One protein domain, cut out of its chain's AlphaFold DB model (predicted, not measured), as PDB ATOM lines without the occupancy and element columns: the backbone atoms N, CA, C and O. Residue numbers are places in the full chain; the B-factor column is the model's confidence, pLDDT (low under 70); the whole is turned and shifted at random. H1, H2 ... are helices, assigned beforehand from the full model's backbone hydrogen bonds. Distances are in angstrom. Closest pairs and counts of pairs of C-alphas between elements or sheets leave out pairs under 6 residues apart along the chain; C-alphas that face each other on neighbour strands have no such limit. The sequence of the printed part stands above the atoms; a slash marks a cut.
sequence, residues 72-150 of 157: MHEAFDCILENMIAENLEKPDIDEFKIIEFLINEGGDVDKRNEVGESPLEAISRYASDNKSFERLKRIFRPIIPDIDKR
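This is residues 72 to 150 of the 157 residues of an uncharacterized protein of Thalassobius sp (UniProt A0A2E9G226). Two helical hairpins, H1 with H2 and H3 with H4, are joined through H1 and H3, which run the same way side by side. The helices follow one another in space as H2, H1, H3, H4 in a curved series, H2 and H4 staying apart at its ends, and a long loop, residues 105 to 118, leads from H2 to H3. The printed part has 79 residues, with five named helices in the order H1 to H5 and no named strand; the class is all helix. It is compact, with a radius of gyration of the C-alphas of 11.7 A, and rounded, spanning 29 by 27 by 22 A.

H1, residues 72 to 85, touches H3, residues 119 to 126, the same way at a shallow tilt of 23 degrees; the closest C-alphas, of His 73 and Pro 119, are 4.4 A apart. H1 also touches H2, residues 93 to 104, in a hairpin, opposite ways at a shallow tilt of 23 degrees, closest at the C-alphas of Ala 75 and Ile 99, 6.5 A. H3 touches H4, residues 130 to 140, in a second hairpin, opposite ways at a shallow tilt of 34 degrees, only just short of steep; the closest C-alphas, of Ser 124 and Phe 133, are 6.0 A apart. H5, residues 147 to 150, only just touches H4, with 3 pairs of C-alphas within 8 A, the closest those of Lys 137 and Ile 147, 7.3 A. In H1 and H2 every O i to N i+4 pair is within hydrogen-bond range; H3 has 2 of 4, H4 6 of 7, and H5 is too short for one.

H1 measures 19.8 A from C-alpha 72 at (-23.261, -18.343, 27.517) to C-alpha 85; H2 measures 16.3 A, H4 15.8 A and H3 11.7 A. H5 ends at C-alpha 150, (-14.812, -21.140, 15.396).

The C-alphas farthest apart, of Glu 105 and Asp 129, are 31.8 A apart. The printed part has no cut; the link from H2 to H3 is long, and no printed residue is under 70 in pLDDT.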
ATOM      1  N   MET A  72     -24.345 -17.565  28.120       98.31
ATOM      2  CA  MET A  72     -23.261 -18.343  27.517       98.31
ATOM      3  C   MET A  72     -21.879 -17.808  27.894       98.31
ATOM      4  O   MET A  72     -20.980 -18.611  28.111       98.31
ATOM      5  N   HIS A  73     -21.697 -16.488  28.002       98.06
ATOM      6  CA  HIS A  73     -20.418 -15.932  28.453       98.06
ATOM      7  C   HIS A  73     -20.127 -16.382  29.883       98.06
ATOM      8  O   HIS A  73     -19.067 -16.940  30.146       98.06
ATOM      9  N   GLU A  74     -21.116 -16.228  30.766       97.88
ATOM     10  CA  GLU A  74     -20.983 -16.604  32.171       97.88
ATOM     11  C   GLU A  74     -20.742 -18.105  32.355       97.88
ATOM     12  O   GLU A  74     -19.858 -18.510  33.103       97.88
ATOM     13  N   ALA A  75     -21.488 -18.950  31.639       97.75
ATOM     14  CA  ALA A  75     -21.365 -20.397  31.762       97.75
ATOM     15  C   ALA A  75     -19.984 -20.900  31.307       97.75
ATOM     16  O   ALA A  75     -19.403 -21.766  31.959       97.75
ATOM     17  N   PHE A  76     -19.435 -20.338  30.222       97.88
ATOM     18  CA  PHE A  76     -18.080 -20.659  29.767       97.88
ATOM     19  C   PHE A  76     -17.001 -20.126  30.717       97.88
ATOM     20  O   PHE A  76     -16.027 -20.833  30.963       97.88
ATOM     21  N   ASP A  77     -17.159 -18.917  31.259       97.25
ATOM     22  CA  ASP A  77     -16.207 -18.365  32.225       97.25
ATOM     23  C   ASP A  77     -16.177 -19.190  33.511       97.25
ATOM     24  O   ASP A  77     -15.106 -19.638  33.917       97.25
ATOM     25  N   CYS A  78     -17.344 -19.481  34.090       96.38
ATOM     26  CA  CYS A  78     -17.459 -20.219  35.344       96.38
ATOM     27  C   CYS A  78     -16.846 -21.624  35.245       96.38
ATOM     28  O   CYS A  78     -15.983 -21.983  36.048       96.38
ATOM     29  N   ILE A  79     -17.206 -22.399  34.214       96.56
ATOM     30  CA  ILE A  79     -16.686 -23.763  34.054       96.56
ATOM     31  C   ILE A  79     -15.168 -23.770  33.815       96.56
ATOM     32  O   ILE A  79     -14.453 -24.620  34.345       96.56
ATOM     33  N   LEU A  80     -14.641 -22.820  33.028       97.31
ATOM     34  CA  LEU A  80     -13.210 -22.737  32.733       97.31
ATOM     35  C   LEU A  80     -12.423 -22.260  33.953       97.31
ATOM     36  O   LEU A  80     -11.358 -22.811  34.233       97.31
ATOM     37  N   GLU A  81     -12.935 -21.275  34.686       96.38
ATOM     38  CA  GLU A  81     -12.335 -20.789  35.925       96.38
ATOM     39  C   GLU A  81     -12.252 -21.899  36.969       96.38
ATOM     40  O   GLU A  81     -11.152 -22.176  37.447       96.38
ATOM     41  N   ASN A  82     -13.357 -22.605  37.233       94.75
ATOM     42  CA  ASN A  82     -13.396 -23.729  38.172       94.75
ATOM     43  C   ASN A  82     -12.392 -24.817  37.777       94.75
ATOM     44  O   ASN A  82     -11.590 -25.272  38.595       94.75
ATOM     45  N   MET A  83     -12.363 -25.196  36.495       95.19
ATOM     46  CA  MET A  83     -11.413 -26.188  35.994       95.19
ATOM     47  C   MET A  83      -9.949 -25.783  36.186       95.19
ATOM     48  O   MET A  83      -9.106 -26.648  36.435       95.19
ATOM     49  N   ILE A  84      -9.614 -24.504  36.017       94.38
ATOM     50  CA  ILE A  84      -8.242 -24.017  36.180       94.38
ATOM     51  C   ILE A  84      -7.886 -23.867  37.660       94.38
ATOM     52  O   ILE A  84      -6.805 -24.307  38.052       94.38
ATOM     53  N   ALA A  85      -8.779 -23.293  38.468       95.06
ATOM     54  CA  ALA A  85      -8.580 -23.081  39.898       95.06
ATOM     55  C   ALA A  85      -8.360 -24.405  40.644       95.06
ATOM     56  O   ALA A  85      -7.414 -24.529  41.420       95.06
ATOM     57  N   GLU A  86      -9.165 -25.417  40.324       94.75
ATOM     58  CA  GLU A  86      -9.125 -26.739  40.960       94.75
ATOM     59  C   GLU A  86      -8.248 -27.750  40.192       94.75
ATOM     60  O   GLU A  86      -8.176 -28.929  40.543       94.75
ATOM     61  N   ASN A  87      -7.556 -27.307  39.132       93.00
ATOM     62  CA  ASN A  87      -6.697 -28.135  38.275       93.00
ATOM     63  C   ASN A  87      -7.390 -29.425  37.774       93.00
ATOM     64  O   ASN A  87      -6.812 -30.516  37.767       93.00
ATOM     65  N   LEU A  88      -8.647 -29.301  37.345       93.81
ATOM     66  CA  LEU A  88      -9.474 -30.422  36.907       93.81
ATOM     67  C   LEU A  88      -9.142 -30.847  35.474       93.81
ATOM     68  O   LEU A  88      -8.935 -30.035  34.565       93.81
ATOM     69  N   GLU A  89      -9.151 -32.155  35.223       92.44
ATOM     70  CA  GLU A  89      -8.998 -32.688  33.863       92.44
ATOM     71  C   GLU A  89     -10.268 -32.532  33.020       92.44
ATOM     72  O   GLU A  89     -10.181 -32.395  31.798       92.44
ATOM     73  N   LYS A  90     -11.429 -32.533  33.676       92.75
ATOM     74  CA  LYS A  90     -12.769 -32.432  33.095       92.75
ATOM     75  C   LYS A  90     -13.661 -31.606  34.033       92.75
ATOM     76  O   LYS A  90     -13.391 -31.612  35.233       92.75
ATOM     77  N   PRO A  91     -14.691 -30.932  33.513       93.44
ATOM     78  CA  PRO A  91     -15.625 -30.201  34.355       93.44
ATOM     79  C   PRO A  91     -16.500 -31.140  35.186       93.44
ATOM     80  O   PRO A  91     -16.566 -32.349  34.916       93.44
ATOM     81  N   ASP A  92     -17.187 -30.565  36.172       92.19
ATOM     82  CA  ASP A  92     -18.281 -31.252  36.843       92.19
ATOM     83  C   ASP A  92     -19.386 -31.624  35.837       92.19
ATOM     84  O   ASP A  92     -19.610 -30.940  34.833       92.19
ATOM     85  N   ILE A  93     -20.041 -32.764  36.072       89.69
ATOM     86  CA  ILE A  93     -21.002 -33.311  35.116       89.69
ATOM     87  C   ILE A  93     -22.268 -32.455  35.039       89.69
ATOM     88  O   ILE A  93     -22.863 -32.369  33.966       89.69
ATOM     89  N   ASP A  94     -22.679 -31.837  36.144       88.50
ATOM     90  CA  ASP A  94     -23.910 -31.062  36.215       88.50
ATOM     91  C   ASP A  94     -23.688 -29.647  35.665       88.50
ATOM     92  O   ASP A  94     -24.502 -29.181  34.865       88.50
ATOM     93  N   GLU A  95     -22.528 -29.028  35.931       88.44
ATOM     94  CA  GLU A  95     -22.101 -27.795  35.243       88.44
ATOM     95  C   GLU A  95     -22.060 -27.990  33.717       88.44
ATOM     96  O   GLU A  95     -22.574 -27.170  32.950       88.44
ATOM     97  N   PHE A  96     -21.488 -29.108  33.252       95.25
ATOM     98  CA  PHE A  96     -21.369 -29.382  31.820       95.25
ATOM     99  C   PHE A  96     -22.728 -29.632  31.150       95.25
ATOM    100  O   PHE A  96     -22.953 -29.156  30.034       95.25
ATOM    101  N   LYS A  97     -23.659 -30.319  31.831       96.31
ATOM    102  CA  LYS A  97     -25.035 -30.504  31.337       96.31
ATOM    103  C   LYS A  97     -25.778 -29.183  31.184       96.31
ATOM    104  O   LYS A  97     -26.559 -29.055  30.247       96.31
ATOM    105  N   ILE A  98     -25.553 -28.205  32.066       97.00
ATOM    106  CA  ILE A  98     -26.171 -26.877  31.929       97.00
ATOM    107  C   ILE A  98     -25.714 -26.217  30.624       97.00
ATOM    108  O   ILE A  98     -26.548 -25.712  29.877       97.00
ATOM    109  N   ILE A  99     -24.419 -26.268  30.297       97.62
ATOM    110  CA  ILE A  99     -23.907 -25.714  29.032       97.62
ATOM    111  C   ILE A  99     -24.478 -26.460  27.825       97.62
ATOM    112  O   ILE A  99     -24.926 -25.825  26.871       97.62
ATOM    113  N   GLU A 100     -24.480 -27.793  27.863       98.00
ATOM    114  CA  GLU A 100     -25.075 -28.617  26.806       98.00
ATOM    115  C   GLU A 100     -26.550 -28.258  26.585       98.00
ATOM    116  O   GLU A 100     -26.978 -28.039  25.450       98.00
ATOM    117  N   PHE A 101     -27.314 -28.133  27.669       98.31
ATOM    118  CA  PHE A 101     -28.711 -27.725  27.628       98.31
ATOM    119  C   PHE A 101     -28.880 -26.328  27.017       98.31
ATOM    120  O   PHE A 101     -29.666 -26.165  26.087       98.31
ATOM    121  N   LEU A 102     -28.108 -25.334  27.464       98.56
ATOM    122  CA  LEU A 102     -28.188 -23.969  26.935       98.56
ATOM    123  C   LEU A 102     -27.880 -23.907  25.435       98.56
ATOM    124  O   LEU A 102     -28.551 -23.175  24.710       98.56
ATOM    125  N   ILE A 103     -26.912 -24.690  24.949       98.31
ATOM    126  CA  ILE A 103     -26.612 -24.803  23.513       98.31
ATOM    127  C   ILE A 103     -27.801 -25.408  22.761       98.31
ATOM    128  O   ILE A 103     -28.201 -24.872  21.725       98.31
ATOM    129  N   ASN A 104     -28.386 -26.487  23.285       98.12
ATOM    130  CA  ASN A 104     -29.537 -27.152  22.671       98.12
ATOM    131  C   ASN A 104     -30.772 -26.240  22.593       98.12
ATOM    132  O   ASN A 104     -31.518 -26.309  21.617       98.12
ATOM    133  N   GLU A 105     -30.946 -25.343  23.562       98.38
ATOM    134  CA  GLU A 105     -32.013 -24.336  23.571       98.38
ATOM    135  C   GLU A 105     -31.688 -23.081  22.728       98.38
ATOM    136  O   GLU A 105     -32.479 -22.140  22.667       98.38
ATOM    137  N   GLY A 106     -30.546 -23.051  22.029       97.88
ATOM    138  CA  GLY A 106     -30.188 -21.974  21.099       97.88
ATOM    139  C   GLY A 106     -29.306 -20.873  21.694       97.88
ATOM    140  O   GLY A 106     -29.313 -19.737  21.205       97.88
ATOM    141  N   GLY A 107     -28.545 -21.187  22.742       98.31
ATOM    142  CA  GLY A 107     -27.492 -20.328  23.270       98.31
ATOM    143  C   GLY A 107     -26.438 -20.017  22.212       98.31
ATOM    144  O   GLY A 107     -25.787 -20.910  21.669       98.31
ATOM    145  N   ASP A 108     -26.269 -18.731  21.913       98.25
ATOM    146  CA  ASP A 108     -25.314 -18.263  20.917       98.25
ATOM    147  C   ASP A 108     -23.903 -18.234  21.517       98.25
ATOM    148  O   ASP A 108     -23.560 -17.387  22.345       98.25
ATOM    149  N   VAL A 109     -23.095 -19.194  21.079       97.88
ATOM    150  CA  VAL A 109     -21.699 -19.392  21.485       97.88
ATOM    151  C   VAL A 109     -20.710 -18.462  20.770       97.88
ATOM    152  O   VAL A 109     -19.542 -18.414  21.155       97.88
ATOM    153  N   ASP A 110     -21.166 -17.721  19.754       97.31
ATOM    154  CA  ASP A 110     -20.357 -16.813  18.931       97.31
ATOM    155  C   ASP A 110     -20.725 -15.332  19.133       97.31
ATOM    156  O   ASP A 110     -20.020 -14.438  18.648       97.31
ATOM    157  N   LYS A 111     -21.816 -15.043  19.854       97.62
ATOM    158  CA  LYS A 111     -22.245 -13.675  20.156       97.62
ATOM    159  C   LYS A 111     -21.140 -12.923  20.885       97.62
ATOM    160  O   LYS A 111     -20.697 -13.351  21.939       97.62
ATOM    161  N   ARG A 112     -20.737 -11.770  20.356       96.12
ATOM    162  CA  ARG A 112     -19.668 -10.960  20.948       96.12
ATOM    163  C   ARG A 112     -20.211 -10.016  22.023       96.12
ATOM    164  O   ARG A 112     -21.193  -9.315  21.772       96.12
ATOM    165  N   ASN A 113     -19.558  -9.986  23.182       95.69
ATOM    166  CA  ASN A 113     -19.809  -9.010  24.241       95.69
ATOM    167  C   ASN A 113     -19.225  -7.620  23.901       95.69
ATOM    168  O   ASN A 113     -18.738  -7.370  22.798       95.69
ATOM    169  N   GLU A 114     -19.253  -6.700  24.871       94.25
ATOM    170  CA  GLU A 114     -18.794  -5.311  24.711       94.25
ATOM    171  C   GLU A 114     -17.298  -5.178  24.389       94.25
ATOM    172  O   GLU A 114     -16.897  -4.226  23.720       94.25
ATOM    173  N   VAL A 115     -16.473  -6.139  24.820       92.94
ATOM    174  CA  VAL A 115     -15.035  -6.182  24.493       92.94
ATOM    175  C   VAL A 115     -14.756  -6.932  23.188       92.94
ATOM    176  O   VAL A 115     -13.604  -7.094  22.788       92.94
ATOM    177  N   GLY A 116     -15.809  -7.359  22.489       94.75
ATOM    178  CA  GLY A 116     -15.714  -8.068  21.225       94.75
ATOM    179  C   GLY A 116     -15.332  -9.537  21.375       94.75
ATOM    180  O   GLY A 116     -14.956 -10.135  20.371       94.75
ATOM    181  N   GLU A 117     -15.414 -10.127  22.567       94.38
ATOM    182  CA  GLU A 117     -15.141 -11.548  22.806       94.38
ATOM    183  C   GLU A 117     -16.435 -12.361  22.743       94.38
ATOM    184  O   GLU A 117     -17.463 -11.927  23.252       94.38
ATOM    185  N   SER A 118     -16.389 -13.532  22.109       96.94
ATOM    186  CA  SER A 118     -17.468 -14.530  22.166       96.94
ATOM    187  C   SER A 118     -17.294 -15.497  23.348       96.94
ATOM    188  O   SER A 118     -16.163 -15.669  23.816       96.94
ATOM    189  N   PRO A 119     -18.354 -16.204  23.793       97.69
ATOM    190  CA  PRO A 119     -18.250 -17.235  24.826       97.69
ATOM    191  C   PRO A 119     -17.158 -18.270  24.541       97.69
ATOM    192  O   PRO A 119     -16.356 -18.588  25.416       97.69
ATOM    193  N   LEU A 120     -17.054 -18.753  23.296       97.12
ATOM    194  CA  LEU A 120     -16.036 -19.748  22.941       97.12
ATOM    195  C   LEU A 120     -14.610 -19.211  23.015       97.12
ATOM    196  O   LEU A 120     -13.675 -19.977  23.264       97.12
ATOM    197  N   GLU A 121     -14.411 -17.909  22.805       96.56
ATOM    198  CA  GLU A 121     -13.085 -17.298  22.897       96.56
ATOM    199  C   GLU A 121     -12.540 -17.295  24.337       96.56
ATOM    200  O   GLU A 121     -11.316 -17.238  24.505       96.56
ATOM    201  N   ALA A 122     -13.384 -17.508  25.360       96.12
ATOM    202  CA  ALA A 122     -12.941 -17.748  26.735       96.12
ATOM    203  C   ALA A 122     -11.955 -18.931  26.825       96.12
ATOM    204  O   ALA A 122     -10.954 -18.852  27.538       96.12
ATOM    205  N   ILE A 123     -12.133 -19.981  26.010       96.88
ATOM    206  CA  ILE A 123     -11.208 -21.128  25.944       96.88
ATOM    207  C   ILE A 123      -9.780 -20.667  25.629       96.88
ATOM    208  O   ILE A 123      -8.818 -21.150  26.227       96.88
ATOM    209  N   SER A 124      -9.622 -19.714  24.705       95.62
ATOM    210  CA  SER A 124      -8.308 -19.146  24.397       95.62
ATOM    211  C   SER A 124      -7.793 -18.237  25.508       95.62
ATOM    212  O   SER A 124      -6.583 -18.174  25.706       95.62
ATOM    213  N   ARG A 125      -8.675 -17.517  26.209       94.25
ATOM    214  CA  ARG A 125      -8.306 -16.578  27.278       94.25
ATOM    215  C   ARG A 125      -7.803 -17.282  28.544       94.25
ATOM    216  O   ARG A 125      -6.876 -16.762  29.172       94.25
ATOM    217  N   TYR A 126      -8.386 -18.433  28.893       95.06
ATOM    218  CA  TYR A 126      -7.972 -19.270  30.031       95.06
ATOM    219  C   TYR A 126      -6.826 -20.235  29.696       95.06
ATOM    220  O   TYR A 126      -6.129 -20.706  30.596       95.06
ATOM    221  N   ALA A 127      -6.587 -20.531  28.416       95.06
ATOM    222  CA  ALA A 127      -5.447 -21.340  28.011       95.06
ATOM    223  C   ALA A 127      -4.113 -20.602  28.233       95.06
ATOM    224  O   ALA A 127      -3.897 -19.492  27.751       95.06
ATOM    225  N   SER A 128      -3.180 -21.254  28.923       93.06
ATOM    226  CA  SER A 128      -1.817 -20.757  29.152       93.06
ATOM    227  C   SER A 128      -0.886 -20.948  27.950       93.06
ATOM    228  O   SER A 128       0.072 -20.197  27.767       93.06
ATOM    229  N   ASP A 129      -1.145 -21.965  27.129       94.50
ATOM    230  CA  ASP A 129      -0.359 -22.332  25.962       94.50
ATOM    231  C   ASP A 129      -1.220 -23.121  24.960       94.50
ATOM    232  O   ASP A 129      -2.391 -23.423  25.196       94.50
ATOM    233  N   ASN A 130      -0.635 -23.484  23.818       95.31
ATOM    234  CA  ASN A 130      -1.357 -24.239  22.796       95.31
ATOM    235  C   ASN A 130      -1.787 -25.637  23.281       95.31
ATOM    236  O   ASN A 130      -2.789 -26.173  22.820       95.31
ATOM    237  N   LYS A 131      -1.044 -26.255  24.208       95.38
ATOM    238  CA  LYS A 131      -1.376 -27.588  24.726       95.38
ATOM    239  C   LYS A 131      -2.606 -27.516  25.631       95.38
ATOM    240  O   LYS A 131      -3.493 -28.360  25.504       95.38
ATOM    241  N   SER A 132      -2.677 -26.527  26.521       94.69
ATOM    242  CA  SER A 132      -3.845 -26.296  27.371       94.69
ATOM    243  C   SER A 132      -5.046 -25.823  26.554       94.69
ATOM    244  O   SER A 132      -6.142 -26.322  26.795       94.69
ATOM    245  N   PHE A 133      -4.846 -25.003  25.519       96.75
ATOM    246  CA  PHE A 133      -5.898 -24.645  24.562       96.75
ATOM    247  C   PHE A 133      -6.515 -25.876  23.887       96.75
ATOM    248  O   PHE A 133      -7.727 -26.069  23.936       96.75
ATOM    249  N   GLU A 134      -5.691 -26.757  23.311       96.88
ATOM    250  CA  GLU A 134      -6.176 -27.981  22.658       96.88
ATOM    251  C   GLU A 134      -6.839 -28.958  23.639       96.88
ATOM    252  O   GLU A 134      -7.747 -29.699  23.254       96.88
ATOM    253  N   ARG A 135      -6.409 -28.972  24.909       96.12
ATOM    254  CA  ARG A 135      -7.082 -29.729  25.972       96.12
ATOM    255  C   ARG A 135      -8.473 -29.158  26.251       96.12
ATOM    256  O   ARG A 135      -9.438 -29.911  26.190       96.12
ATOM    257  N   LEU A 136      -8.569 -27.859  26.536       96.75
ATOM    258  CA  LEU A 136      -9.829 -27.193  26.877       96.75
ATOM    259  C   LEU A 136     -10.826 -27.269  25.716       96.75
ATOM    260  O   LEU A 136     -11.948 -27.727  25.891       96.75
ATOM    261  N   LYS A 137     -10.386 -26.954  24.494       96.81
ATOM    262  CA  LYS A 137     -11.206 -27.064  23.281       96.81
ATOM    263  C   LYS A 137     -11.769 -28.476  23.069       96.81
ATOM    264  O   LYS A 137     -12.908 -28.632  22.637       96.81
ATOM    265  N   ARG A 138     -11.000 -29.524  23.392       97.19
ATOM    266  CA  ARG A 138     -11.443 -30.924  23.250       97.19
ATOM    267  C   ARG A 138     -12.613 -31.279  24.163       97.19
ATOM    268  O   ARG A 138     -13.412 -32.118  23.766       97.19
ATOM    269  N   ILE A 139     -12.713 -30.660  25.339       96.88
ATOM    270  CA  ILE A 139     -13.803 -30.903  26.296       96.88
ATOM    271  C   ILE A 139     -15.149 -30.490  25.702       96.88
ATOM    272  O   ILE A 139     -16.109 -31.237  25.823       96.88
ATOM    273  N   PHE A 140     -15.203 -29.354  25.005       97.44
ATOM    274  CA  PHE A 140     -16.437 -28.833  24.407       97.44
ATOM    275  C   PHE A 140     -16.752 -29.427  23.028       97.44
ATOM    276  O   PHE A 140     -17.867 -29.284  22.538       97.44
ATOM    277  N   ARG A 141     -15.810 -30.137  22.391       97.06
ATOM    278  CA  ARG A 141     -16.011 -30.739  21.060       97.06
ATOM    279  C   ARG A 141     -17.239 -31.669  20.950       97.06
ATOM    280  O   ARG A 141     -17.862 -31.643  19.893       97.06
ATOM    281  N   PRO A 142     -17.618 -32.480  21.961       96.56
ATOM    282  CA  PRO A 142     -18.823 -33.313  21.885       96.56
ATOM    283  C   PRO A 142     -20.122 -32.513  21.726       96.56
ATOM    284  O   PRO A 142     -21.019 -32.970  21.027       96.56
ATOM    285  N   ILE A 143     -20.197 -31.323  22.332       96.69
ATOM    286  CA  ILE A 143     -21.383 -30.448  22.306       96.69
ATOM    287  C   ILE A 143     -21.274 -29.335  21.250       96.69
ATOM    288  O   ILE A 143     -22.279 -28.761  20.847       96.69
ATOM    289  N   ILE A 144     -20.065 -29.062  20.743       97.69
ATOM    290  CA  ILE A 144     -19.789 -28.113  19.654       97.69
ATOM    291  C   ILE A 144     -18.835 -28.781  18.645       97.69
ATOM    292  O   ILE A 144     -17.618 -28.564  18.683       97.69
ATOM    293  N   PRO A 145     -19.349 -29.621  17.725       96.56
ATOM    294  CA  PRO A 145     -18.507 -30.433  16.841       96.56
ATOM    295  C   PRO A 145     -17.621 -29.631  15.879       96.56
ATOM    296  O   PRO A 145     -16.584 -30.120  15.432       96.56
ATOM    297  N   ASP A 146     -18.009 -28.401  15.547       96.56
ATOM    298  CA  ASP A 146     -17.288 -27.508  14.641       96.56
ATOM    299  C   ASP A 146     -16.414 -26.469  15.368       96.56
ATOM    300  O   ASP A 146     -15.902 -25.551  14.725       96.56
ATOM    301  N   ILE A 147     -16.174 -26.638  16.677       97.06
ATOM    302  CA  ILE A 147     -15.399 -25.706  17.515       97.06
ATOM    303  C   ILE A 147     -14.014 -25.371  16.944       97.06
ATOM    304  O   ILE A 147     -13.559 -24.232  17.029       97.06
ATOM    305  N   ASP A 148     -13.363 -26.332  16.283       94.88
ATOM    306  CA  ASP A 148     -12.045 -26.153  15.660       94.88
ATOM    307  C   ASP A 148     -12.042 -25.102  14.531       94.88
ATOM    308  O   ASP A 148     -10.987 -24.569  14.191       94.88
ATOM    309  N   LYS A 149     -13.209 -24.787  13.952       95.56
ATOM    310  CA  LYS A 149     -13.375 -23.740  12.931       95.56
ATOM    311  C   LYS A 149     -13.748 -22.380  13.524       95.56
ATOM    312  O   LYS A 149     -13.594 -21.376  12.833       95.56
ATOM    313  N   ARG A 150     -14.259 -22.349  14.760       94.12
ATOM    314  CA  ARG A 150     -14.812 -21.140  15.396       94.12
ATOM    315  C   ARG A 150     -13.767 -20.336  16.156       94.12
ATOM    316  O   ARG A 150     -13.832 -19.112  16.175       94.12
TER     317      ARG A 150